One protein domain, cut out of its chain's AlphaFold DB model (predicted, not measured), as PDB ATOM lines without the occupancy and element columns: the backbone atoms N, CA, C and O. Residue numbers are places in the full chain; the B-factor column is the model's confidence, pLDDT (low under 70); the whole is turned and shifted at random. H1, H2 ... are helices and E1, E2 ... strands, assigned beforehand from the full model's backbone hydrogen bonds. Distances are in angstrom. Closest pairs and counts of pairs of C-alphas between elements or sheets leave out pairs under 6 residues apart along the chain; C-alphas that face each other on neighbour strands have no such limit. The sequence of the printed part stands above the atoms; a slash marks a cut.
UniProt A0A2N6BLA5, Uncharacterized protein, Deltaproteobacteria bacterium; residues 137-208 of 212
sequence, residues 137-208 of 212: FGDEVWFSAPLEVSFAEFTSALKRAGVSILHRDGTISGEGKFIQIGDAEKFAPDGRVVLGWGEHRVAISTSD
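This is residues 137 to 208 of the 212 residues of an uncharacterized protein of Deltaproteobacteria bacterium (UniProt A0A2N6BLA5). A strongly twisted sheet of five antiparallel strands has a single helix, H1, over one face, running along the strands; E5 and E3 lie nearest the middle of the whole, and E1 and H1 lie farthest from it. The printed part has 72 residues, with five named strands and one named helix in the order E1, H1, E2, E3, E4, E5. The sheet's order is E1, E3, E5, E4, E2, and the class is mixed, helices and strands. The whole is compact and rounded, with a radius of gyration of the C-alphas of 11.3 A and spans of 30 by 28 by 23 A.

Strand E1 holds residues 143 to 146, beginning at C-alpha 143, (97.269, -48.923, -0.208). Helix H1 holds residues 151 to 160 and is 14.3 A long, from C-alpha 151 at (88.770, -41.898, -11.313). E2 follows as residues 165 to 170, 14.2 A long, and E3 as residues 178 to 183, 16.8 A long. E4 holds residues 191 to 197, 20.5 A long. E5, the longest strand, holds residues 200 to 207 and measures 23.2 A, ending at C-alpha 207, (89.519, -52.435, -8.747).

The sheet's edge strands are E1 and E2. E1 and E3 are antiparallel at 167 degrees, with N 181 and O 143 within hydrogen-bond range at 2.8 A. E3 and E5 are antiparallel at 149 degrees, with N 180 and O 205 2.8 A apart. E4 and E5 form a hairpin at 154 degrees, with N 193 and O 204 2.8 A apart. E4 and E2 are antiparallel at 165 degrees, with N 169 and O 192 2.9 A apart. From edge to edge the strands' lines turn by 73 degrees. H1 is on the sheet at a height of 8.7 A. It lies only just over E5, with 3 of its 10 C-alphas falling on that strand, and runs along it at 13 degrees on the local plane. The closest C-alphas of H1 and E5 are those of Phe 151 and Thr 206, 7.8 A apart. In H1 every O i to N i+4 pair is within hydrogen-bond range. E1 is apart from E2 and from E4.

The two C-alphas farthest apart are those of Gly 198 and Asp 208, at 31.1 A. The printed part has no cut and no long link; E2 to E3 and E3 to E4 are short links of 7 residues each. The mean pLDDT of the printed part is 80.2, and residues 161 to 162, 173 to 176 and 196 to 199 are under 70.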
ATOM      1  N   PHE A 137      95.918 -51.538   3.936       90.50
ATOM      2  CA  PHE A 137      97.331 -51.582   3.575       90.50
ATOM      3  C   PHE A 137      97.778 -53.045   3.464       90.50
ATOM      4  O   PHE A 137      97.274 -53.898   4.200       90.50
ATOM      5  N   GLY A 138      98.683 -53.332   2.529       85.38
ATOM      6  CA  GLY A 138      99.168 -54.681   2.240       85.38
ATOM      7  C   GLY A 138     100.546 -54.694   1.572       85.38
ATOM      8  O   GLY A 138     101.143 -53.650   1.298       85.38
ATOM      9  N   ASP A 139     101.066 -55.895   1.314       72.56
ATOM     10  CA  ASP A 139     102.441 -56.085   0.825       72.56
ATOM     11  C   ASP A 139     102.568 -55.867  -0.694       72.56
ATOM     12  O   ASP A 139     103.506 -55.214  -1.166       72.56
ATOM     13  N   GLU A 140     101.638 -56.429  -1.477       77.62
ATOM     14  CA  GLU A 140     101.613 -56.299  -2.944       77.62
ATOM     15  C   GLU A 140     100.865 -55.040  -3.397       77.62
ATOM     16  O   GLU A 140     101.293 -54.358  -4.334       77.62
ATOM     17  N   VAL A 141      99.773 -54.721  -2.701       87.06
ATOM     18  CA  VAL A 141      99.021 -53.473  -2.831       87.06
ATOM     19  C   VAL A 141      99.283 -52.665  -1.571       87.06
ATOM     20  O   VAL A 141      98.730 -52.956  -0.516       87.06
ATOM     21  N   TRP A 142     100.128 -51.646  -1.690       90.19
ATOM     22  CA  TRP A 142     100.548 -50.834  -0.550       90.19
ATOM     23  C   TRP A 142      99.389 -50.096   0.096       90.19
ATOM     24  O   TRP A 142      99.342 -49.986   1.314       90.19
ATOM     25  N   PHE A 143      98.447 -49.613  -0.709       91.81
ATOM     26  CA  PHE A 143      97.269 -48.923  -0.208       91.81
ATOM     27  C   PHE A 143      96.078 -49.157  -1.121       91.81
ATOM     28  O   PHE A 143      96.202 -49.114  -2.347       91.81
ATOM     29  N   SER A 144      94.913 -49.359  -0.518       91.75
ATOM     30  CA  SER A 144      93.648 -49.453  -1.224       91.75
ATOM     31  C   SER A 144      92.540 -48.752  -0.455       91.75
ATOM     32  O   SER A 144      92.422 -48.937   0.752       91.75
ATOM     33  N   ALA A 145      91.711 -47.967  -1.140       92.12
ATOM     34  CA  ALA A 145      90.586 -47.265  -0.523       92.12
ATOM     35  C   ALA A 145      89.432 -47.065  -1.512       92.12
ATOM     36  O   ALA A 145      89.688 -46.920  -2.712       92.12
ATOM     37  N   PRO A 146      88.169 -47.038  -1.047       90.12
ATOM     38  CA  PRO A 146      87.049 -46.662  -1.897       90.12
ATOM     39  C   PRO A 146      87.227 -45.260  -2.486       90.12
ATOM     40  O   PRO A 146      87.652 -44.348  -1.775       90.12
ATOM     41  N   LEU A 147      86.869 -45.082  -3.760       89.19
ATOM     42  CA  LEU A 147      86.762 -43.766  -4.389       89.19
ATOM     43  C   LEU A 147      85.378 -43.167  -4.130       89.19
ATOM     44  O   LEU A 147      84.365 -43.766  -4.485       89.19
ATOM     45  N   GLU A 148      85.354 -41.948  -3.601       89.81
ATOM     46  CA  GLU A 148      84.137 -41.135  -3.436       89.81
ATOM     47  C   GLU A 148      83.873 -40.227  -4.653       89.81
ATOM     48  O   GLU A 148      82.800 -39.645  -4.811       89.81
ATOM     49  N   VAL A 149      84.859 -40.119  -5.545       86.75
ATOM     50  CA  VAL A 149      84.808 -39.348  -6.794       86.75
ATOM     51  C   VAL A 149      85.062 -40.259  -7.991       86.75
ATOM     52  O   VAL A 149      85.445 -41.417  -7.838       86.75
ATOM     53  N   SER A 150      84.887 -39.767  -9.217       85.94
ATOM     54  CA  SER A 150      85.289 -40.553 -10.387       85.94
ATOM     55  C   SER A 150      86.816 -40.647 -10.504       85.94
ATOM     56  O   SER A 150      87.551 -39.715 -10.172       85.94
ATOM     57  N   PHE A 151      87.326 -41.741 -11.079       84.31
ATOM     58  CA  PHE A 151      88.770 -41.898 -11.313       84.31
ATOM     59  C   PHE A 151      89.368 -40.774 -12.188       84.31
ATOM     60  O   PHE A 151      90.527 -40.373 -12.035       84.31
ATOM     61  N   ALA A 152      88.570 -40.219 -13.103       82.50
ATOM     62  CA  ALA A 152      88.968 -39.080 -13.926       82.50
ATOM     63  C   ALA A 152      89.122 -37.789 -13.101       82.50
ATOM     64  O   ALA A 152      90.071 -37.032 -13.322       82.50
ATOM     65  N   GLU A 153      88.224 -37.541 -12.148       85.38
ATOM     66  CA  GLU A 153      88.321 -36.406 -11.224       85.38
ATOM     67  C   GLU A 153      89.518 -36.562 -10.293       85.38
ATOM     68  O   GLU A 153      90.305 -35.624 -10.170       85.38
ATOM     69  N   PHE A 154      89.725 -37.762  -9.745       85.56
ATOM     70  CA  PHE A 154      90.871 -38.077  -8.894       85.56
ATOM     71  C   PHE A 154      92.202 -37.810  -9.610       85.56
ATOM     72  O   PHE A 154      93.021 -37.018  -9.152       85.56
ATOM     73  N   THR A 155      92.399 -38.374 -10.805       81.50
ATOM     74  CA  THR A 155      93.634 -38.155 -11.583       81.50
ATOM     75  C   THR A 155      93.809 -36.708 -12.047       81.50
ATOM     76  O   THR A 155      94.938 -36.229 -12.166       81.50
ATOM     77  N   SER A 156      92.719 -35.979 -12.297       80.19
ATOM     78  CA  SER A 156      92.775 -34.543 -12.600       80.19
ATOM     79  C   SER A 156      93.160 -33.717 -11.375       80.19
ATOM     80  O   SER A 156      93.859 -32.714 -11.505       80.19
ATOM     81  N   ALA A 157      92.733 -34.131 -10.183       77.75
ATOM     82  CA  ALA A 157      93.123 -33.516  -8.927       77.75
ATOM     83  C   ALA A 157      94.609 -33.780  -8.621       77.75
ATOM     84  O   ALA A 157      95.331 -32.822  -8.359       77.75
ATOM     85  N   LEU A 158      95.098 -35.014  -8.805       76.81
ATOM     86  CA  LEU A 158      96.525 -35.351  -8.667       76.81
ATOM     87  C   LEU A 158      97.420 -34.491  -9.572       76.81
ATOM     88  O   LEU A 158      98.438 -33.970  -9.128       76.81
ATOM     89  N   LYS A 159      97.012 -34.269 -10.829       74.12
ATOM     90  CA  LYS A 159      97.734 -33.368 -11.747       74.12
ATOM     91  C   LYS A 159      97.785 -31.925 -11.251       74.12
ATOM     92  O   LYS A 159      98.784 -31.250 -11.472       74.12
ATOM     93  N   ARG A 160      96.702 -31.431 -10.637       71.69
ATOM     94  CA  ARG A 160      96.666 -30.078 -10.057       71.69
ATOM     95  C   ARG A 160      97.596 -29.963  -8.851       71.69
ATOM     96  O   ARG A 160      98.204 -28.915  -8.703       71.69
ATOM     97  N   ALA A 161      97.751 -31.039  -8.081       68.62
ATOM     98  CA  ALA A 161      98.702 -31.154  -6.975       68.62
ATOM     99  C   ALA A 161     100.158 -31.421  -7.430       68.62
ATOM    100  O   ALA A 161     101.003 -31.783  -6.623       68.62
ATOM    101  N   GLY A 162     100.465 -31.292  -8.728       67.44
ATOM    102  CA  GLY A 162     101.829 -31.426  -9.252       67.44
ATOM    103  C   GLY A 162     102.290 -32.858  -9.550       67.44
ATOM    104  O   GLY A 162     103.401 -33.047 -10.051       67.44
ATOM    105  N   VAL A 163     101.448 -33.874  -9.336       70.38
ATOM    106  CA  VAL A 163     101.810 -35.271  -9.616       70.38
ATOM    107  C   VAL A 163     101.788 -35.533 -11.123       70.38
ATOM    108  O   VAL A 163     100.758 -35.416 -11.796       70.38
ATOM    109  N   SER A 164     102.943 -35.918 -11.671       71.88
ATOM    110  CA  SER A 164     103.087 -36.179 -13.103       71.88
ATOM    111  C   SER A 164     102.677 -37.605 -13.463       71.88
ATOM    112  O   SER A 164     103.153 -38.585 -12.893       71.88
ATOM    113  N   ILE A 165     101.808 -37.722 -14.469       78.50
ATOM    114  CA  ILE A 165     101.456 -39.005 -15.083       78.50
ATOM    115  C   ILE A 165     102.492 -39.325 -16.160       78.50
ATOM    116  O   ILE A 165     102.537 -38.645 -17.185       78.50
ATOM    117  N   LEU A 166     103.297 -40.367 -15.945       76.81
ATOM    118  CA  LEU A 166     104.365 -40.758 -16.867       76.81
ATOM    119  C   LEU A 166     103.829 -41.562 -18.052       76.81
ATOM    120  O   LEU A 166     104.144 -41.263 -19.202       76.81
ATOM    121  N   HIS A 167     103.029 -42.591 -17.781       78.50
ATOM    122  CA  HIS A 167     102.370 -43.387 -18.814       78.50
ATOM    123  C   HIS A 167     101.156 -44.132 -18.252       78.50
ATOM    124  O   HIS A 167     100.965 -44.241 -17.040       78.50
ATOM    125  N   ARG A 168     100.316 -44.626 -19.164       82.12
ATOM    126  CA  ARG A 168      99.134 -45.432 -18.864       82.12
ATOM    127  C   ARG A 168      99.262 -46.762 -19.589       82.12
ATOM    128  O   ARG A 168      99.378 -46.770 -20.814       82.12
ATOM    129  N   ASP A 169      99.183 -47.844 -18.830       79.44
ATOM    130  CA  ASP A 169      99.155 -49.205 -19.352       79.44
ATOM    131  C   ASP A 169      97.709 -49.703 -19.350       79.44
ATOM    132  O   ASP A 169      97.007 -49.594 -18.342       79.44
ATOM    133  N   GLY A 170      97.258 -50.238 -20.484       78.62
ATOM    134  CA  GLY A 170      95.935 -50.847 -20.602       78.62
ATOM    135  C   GLY A 170      94.754 -49.893 -20.379       78.62
ATOM    136  O   GLY A 170      94.865 -48.661 -20.409       78.62
ATOM    137  N   THR A 171      93.572 -50.483 -20.190       77.50
ATOM    138  CA  THR A 171      92.327 -49.734 -19.976       77.50
ATOM    139  C   THR A 171      91.906 -49.853 -18.523       77.50
ATOM    140  O   THR A 171      91.417 -50.884 -18.086       77.50
ATOM    141  N   ILE A 172      92.090 -48.768 -17.779       73.81
ATOM    142  CA  ILE A 172      91.598 -48.648 -16.403       73.81
ATOM    143  C   ILE A 172      90.070 -48.636 -16.402       73.81
ATOM    144  O   ILE A 172      89.467 -47.826 -17.115       73.81
ATOM    145  N   SER A 173      89.473 -49.517 -15.598       66.06
ATOM    146  CA  SER A 173      88.032 -49.549 -15.375       66.06
ATOM    147  C   SER A 173      87.610 -48.324 -14.568       66.06
ATOM    148  O   SER A 173      87.831 -48.245 -13.367       66.06
ATOM    149  N   GLY A 174      86.970 -47.351 -15.215       56.59
ATOM    150  CA  GLY A 174      86.419 -46.183 -14.516       56.59
ATOM    151  C   GLY A 174      85.272 -46.509 -13.548       56.59
ATOM    152  O   GLY A 174      84.788 -45.599 -12.886       56.59
ATOM    153  N   GLU A 175      84.837 -47.772 -13.493       56.31
ATOM    154  CA  GLU A 175      83.774 -48.277 -12.618       56.31
ATOM    155  C   GLU A 175      84.311 -48.908 -11.323       56.31
ATOM    156  O   GLU A 175      83.519 -49.218 -10.432       56.31
ATOM    157  N   GLY A 176      85.634 -49.088 -11.206       60.22
ATOM    158  CA  GLY A 176      86.245 -49.705 -10.031       60.22
ATOM    159  C   GLY A 176      85.965 -48.900  -8.766       60.22
ATOM    160  O   GLY A 176      86.262 -47.708  -8.702       60.22
ATOM    161  N   LYS A 177      85.405 -49.566  -7.752       77.56
ATOM    162  CA  LYS A 177      85.052 -48.950  -6.463       77.56
ATOM    163  C   LYS A 177      86.255 -48.495  -5.648       77.56
ATOM    164  O   LYS A 177      86.091 -47.617  -4.812       77.56
ATOM    165  N   PHE A 178      87.428 -49.087  -5.861       86.62
ATOM    166  CA  PHE A 178      88.627 -48.846  -5.062       86.62
ATOM    167  C   PHE A 178      89.775 -48.323  -5.923       86.62
ATOM    168  O   PHE A 178      89.995 -48.831  -7.025       86.62
ATOM    169  N   ILE A 179      90.545 -47.364  -5.401       90.06
ATOM    170  CA  ILE A 179      91.914 -47.103  -5.864       90.06
ATOM    171  C   ILE A 179      92.848 -48.105  -5.217       90.06
ATOM    172  O   ILE A 179      92.679 -48.429  -4.049       90.06
ATOM    173  N   GLN A 180      93.852 -48.545  -5.959       90.88
ATOM    174  CA  GLN A 180      94.973 -49.321  -5.456       90.88
ATOM    175  C   GLN A 180      96.274 -48.623  -5.835       90.88
ATOM    176  O   GLN A 180      96.408 -48.139  -6.960       90.88
ATOM    177  N   ILE A 181      97.217 -48.582  -4.902       90.19
ATOM    178  CA  ILE A 181      98.543 -47.984  -5.046       90.19
ATOM    179  C   ILE A 181      99.579 -49.079  -4.796       90.19
ATOM    180  O   ILE A 181      99.475 -49.816  -3.816       90.19
ATOM    181  N   GLY A 182     100.588 -49.183  -5.658       88.81
ATOM    182  CA  GLY A 182     101.665 -50.157  -5.500       88.81
ATOM    183  C   GLY A 182     102.938 -49.806  -6.267       88.81
ATOM    184  O   GLY A 182     103.016 -48.801  -6.981       88.81
ATOM    185  N   ASP A 183     103.943 -50.670  -6.128       86.81
ATOM    186  CA  ASP A 183     105.246 -50.542  -6.791       86.81
ATOM    187  C   ASP A 183     105.083 -50.485  -8.319       86.81
ATOM    188  O   ASP A 183     104.556 -51.415  -8.931       86.81
ATOM    189  N   ALA A 184     105.584 -49.432  -8.970       84.00
ATOM    190  CA  ALA A 184     105.434 -49.264 -10.415       84.00
ATOM    191  C   ALA A 184     106.063 -50.383 -11.267       84.00
ATOM    192  O   ALA A 184     105.679 -50.561 -12.425       84.00
ATOM    193  N   GLU A 185     107.018 -51.146 -10.743       82.88
ATOM    194  CA  GLU A 185     107.665 -52.239 -11.474       82.88
ATOM    195  C   GLU A 185     106.952 -53.579 -11.292       82.88
ATOM    196  O   GLU A 185     106.972 -54.402 -12.206       82.88
ATOM    197  N   LYS A 186     106.318 -53.802 -10.136       83.44
ATOM    198  CA  LYS A 186     105.692 -55.088  -9.791       83.44
ATOM    199  C   LYS A 186     104.175 -55.070  -9.899       83.44
ATOM    200  O   LYS A 186     103.580 -56.067 -10.298       83.44
ATOM    201  N   PHE A 187     103.554 -53.943  -9.567       82.62
ATOM    202  CA  PHE A 187     102.110 -53.782  -9.576       82.62
ATOM    203  C   PHE A 187     101.616 -53.536 -11.004       82.62
ATOM    204  O   PHE A 187     101.530 -52.396 -11.464       82.62
ATOM    205  N   ALA A 188     101.349 -54.618 -11.736       77.38
ATOM    206  CA  ALA A 188     100.989 -54.607 -13.156       77.38
ATOM    207  C   ALA A 188      99.593 -55.210 -13.432       77.38
ATOM    208  O   ALA A 188      99.497 -56.228 -14.118       77.38
ATOM    209  N   PRO A 189      98.505 -54.621 -12.904       80.38
ATOM    210  CA  PRO A 189      97.151 -55.038 -13.262       80.38
ATOM    211  C   PRO A 189      96.821 -54.701 -14.727       80.38
ATOM    212  O   PRO A 189      97.502 -53.892 -15.361       80.38
ATOM    213  N   ASP A 190      95.724 -55.270 -15.242       78.44
ATOM    214  CA  ASP A 190      95.253 -55.108 -16.634       78.44
ATOM    215  C   ASP A 190      95.047 -53.637 -17.066       78.44
ATOM    216  O   ASP A 190      95.024 -53.322 -18.261       78.44
ATOM    217  N   GLY A 191      94.921 -52.720 -16.101       83.00
ATOM    218  CA  GLY A 191      94.956 -51.281 -16.326       83.00
ATOM    219  C   GLY A 191      95.594 -50.534 -15.157       83.00
ATOM    220  O   GLY A 191      95.125 -50.647 -14.026       83.00
ATOM    221  N   ARG A 192      96.612 -49.708 -15.431       86.38
ATOM    222  CA  ARG A 192      97.257 -48.840 -14.430       86.38
ATOM    223  C   ARG A 192      97.736 -47.512 -15.010       86.38
ATOM    224  O   ARG A 192      98.007 -47.388 -16.207       86.38
ATOM    225  N   VAL A 193      97.877 -46.516 -14.147       84.75
ATOM    226  CA  VAL A 193      98.643 -45.296 -14.416       84.75
ATOM    227  C   VAL A 193      99.930 -45.365 -13.620       84.75
ATOM    228  O   VAL A 193      99.889 -45.581 -12.414       84.75
ATOM    229  N   VAL A 194     101.062 -45.132 -14.274       82.38
ATOM    230  CA  VAL A 194     102.327 -44.919 -13.577       82.38
ATOM    231  C   VAL A 194     102.541 -43.424 -13.397       82.38
ATOM    232  O   VAL A 194     102.624 -42.660 -14.365       82.38
ATOM    233  N   LEU A 195     102.609 -43.021 -12.138       79.75
ATOM    234  CA  LEU A 195     102.942 -41.687 -11.670       79.75
ATOM    235  C   LEU A 195     104.448 -41.612 -11.417       79.75
ATOM    236  O   LEU A 195     105.074 -42.630 -11.112       79.75
ATOM    237  N   GLY A 196     105.039 -40.428 -11.533       65.50
ATOM    238  CA  GLY A 196     106.427 -40.255 -11.124       65.50
ATOM    239  C   GLY A 196     106.900 -38.814 -11.085       65.50
ATOM    240  O   GLY A 196     106.340 -37.937 -11.736       65.50
ATOM    241  N   TRP A 197     107.941 -38.596 -10.295       65.44
ATOM    242  CA  TRP A 197     108.568 -37.309 -10.009       65.44
ATOM    243  C   TRP A 197     110.013 -37.607  -9.577       65.44
ATOM    244  O   TRP A 197     110.258 -38.476  -8.740       65.44
ATOM    245  N   GLY A 198     110.994 -36.962 -10.212       66.00
ATOM    246  CA  GLY A 198     112.404 -37.330 -10.031       66.00
ATOM    247  C   GLY A 198     112.677 -38.802 -10.389       66.00
ATOM    248  O   GLY A 198     112.353 -39.249 -11.494       66.00
ATOM    249  N   GLU A 199     113.272 -39.552  -9.459       65.06
ATOM    250  CA  GLU A 199     113.550 -40.991  -9.611       65.06
ATOM    251  C   GLU A 199     112.392 -41.893  -9.139       65.06
ATOM    252  O   GLU A 199     112.394 -43.098  -9.404       65.06
ATOM    253  N   HIS A 200     111.378 -41.325  -8.482       70.06
ATOM    254  CA  HIS A 200     110.290 -42.074  -7.858       70.06
ATOM    255  C   HIS A 200     109.198 -42.429  -8.859       70.06
ATOM    256  O   HIS A 200     108.855 -41.648  -9.754       70.06
ATOM    257  N   ARG A 201     108.639 -43.634  -8.707       77.38
ATOM    258  CA  ARG A 201     107.561 -44.138  -9.558       77.38
ATOM    259  C   ARG A 201     106.593 -44.984  -8.758       77.38
ATOM    260  O   ARG A 201     107.011 -45.926  -8.090       77.38
ATOM    261  N   VAL A 202     105.307 -44.699  -8.907       84.81
ATOM    262  CA  VAL A 202     104.227 -45.449  -8.258       84.81
ATOM    263  C   VAL A 202     103.151 -45.774  -9.278       84.81
ATOM    264  O   VAL A 202     102.841 -44.959 -10.146       84.81
ATOM    265  N   ALA A 203     102.607 -46.985  -9.210       88.19
ATOM    266  CA  ALA A 203     101.487 -47.392 -10.041       88.19
ATOM    267  C   ALA A 203     100.179 -47.250  -9.265       88.19
ATOM    268  O   ALA A 203     100.075 -47.688  -8.122       88.19
ATOM    269  N   ILE A 204      99.177 -46.674  -9.925       90.25
ATOM    270  CA  ILE A 204      97.804 -46.628  -9.441       90.25
ATOM    271  C   ILE A 204      96.880 -47.388 -10.390       90.25
ATOM    272  O   ILE A 204      97.008 -47.291 -11.613       90.25
ATOM    273  N   SER A 205      95.918 -48.115  -9.847       89.75
ATOM    274  CA  SER A 205      94.865 -48.776 -10.618       89.75
ATOM    275  C   SER A 205      93.532 -48.692  -9.897       89.75
ATOM    276  O   SER A 205      93.455 -48.299  -8.737       89.75
ATOM    277  N   THR A 206      92.472 -49.075 -10.595       88.50
ATOM    278  CA  THR A 206      91.133 -49.212 -10.025       88.50
ATOM    279  C   THR A 206      90.750 -50.680  -9.953       88.50
ATOM    280  O   THR A 206      91.064 -51.438 -10.874       88.50
ATOM    281  N   SER A 207      90.011 -51.069  -8.922       83.62
ATOM    282  CA  SER A 207      89.519 -52.435  -8.747       83.62
ATOM    283  C   SER A 207      88.114 -52.437  -8.151       83.62
ATOM    284  O   SER A 207      87.741 -51.531  -7.408       83.62
ATOM    285  N   ASP A 208      87.333 -53.471  -8.457       79.06
ATOM    286  CA  ASP A 208      86.064 -53.749  -7.765       79.06
ATOM    287  C   ASP A 208      86.278 -54.455  -6.424       79.06
ATOM    288  O   ASP A 208      85.399 -54.456  -5.559       79.06
TER     289      ASP A 208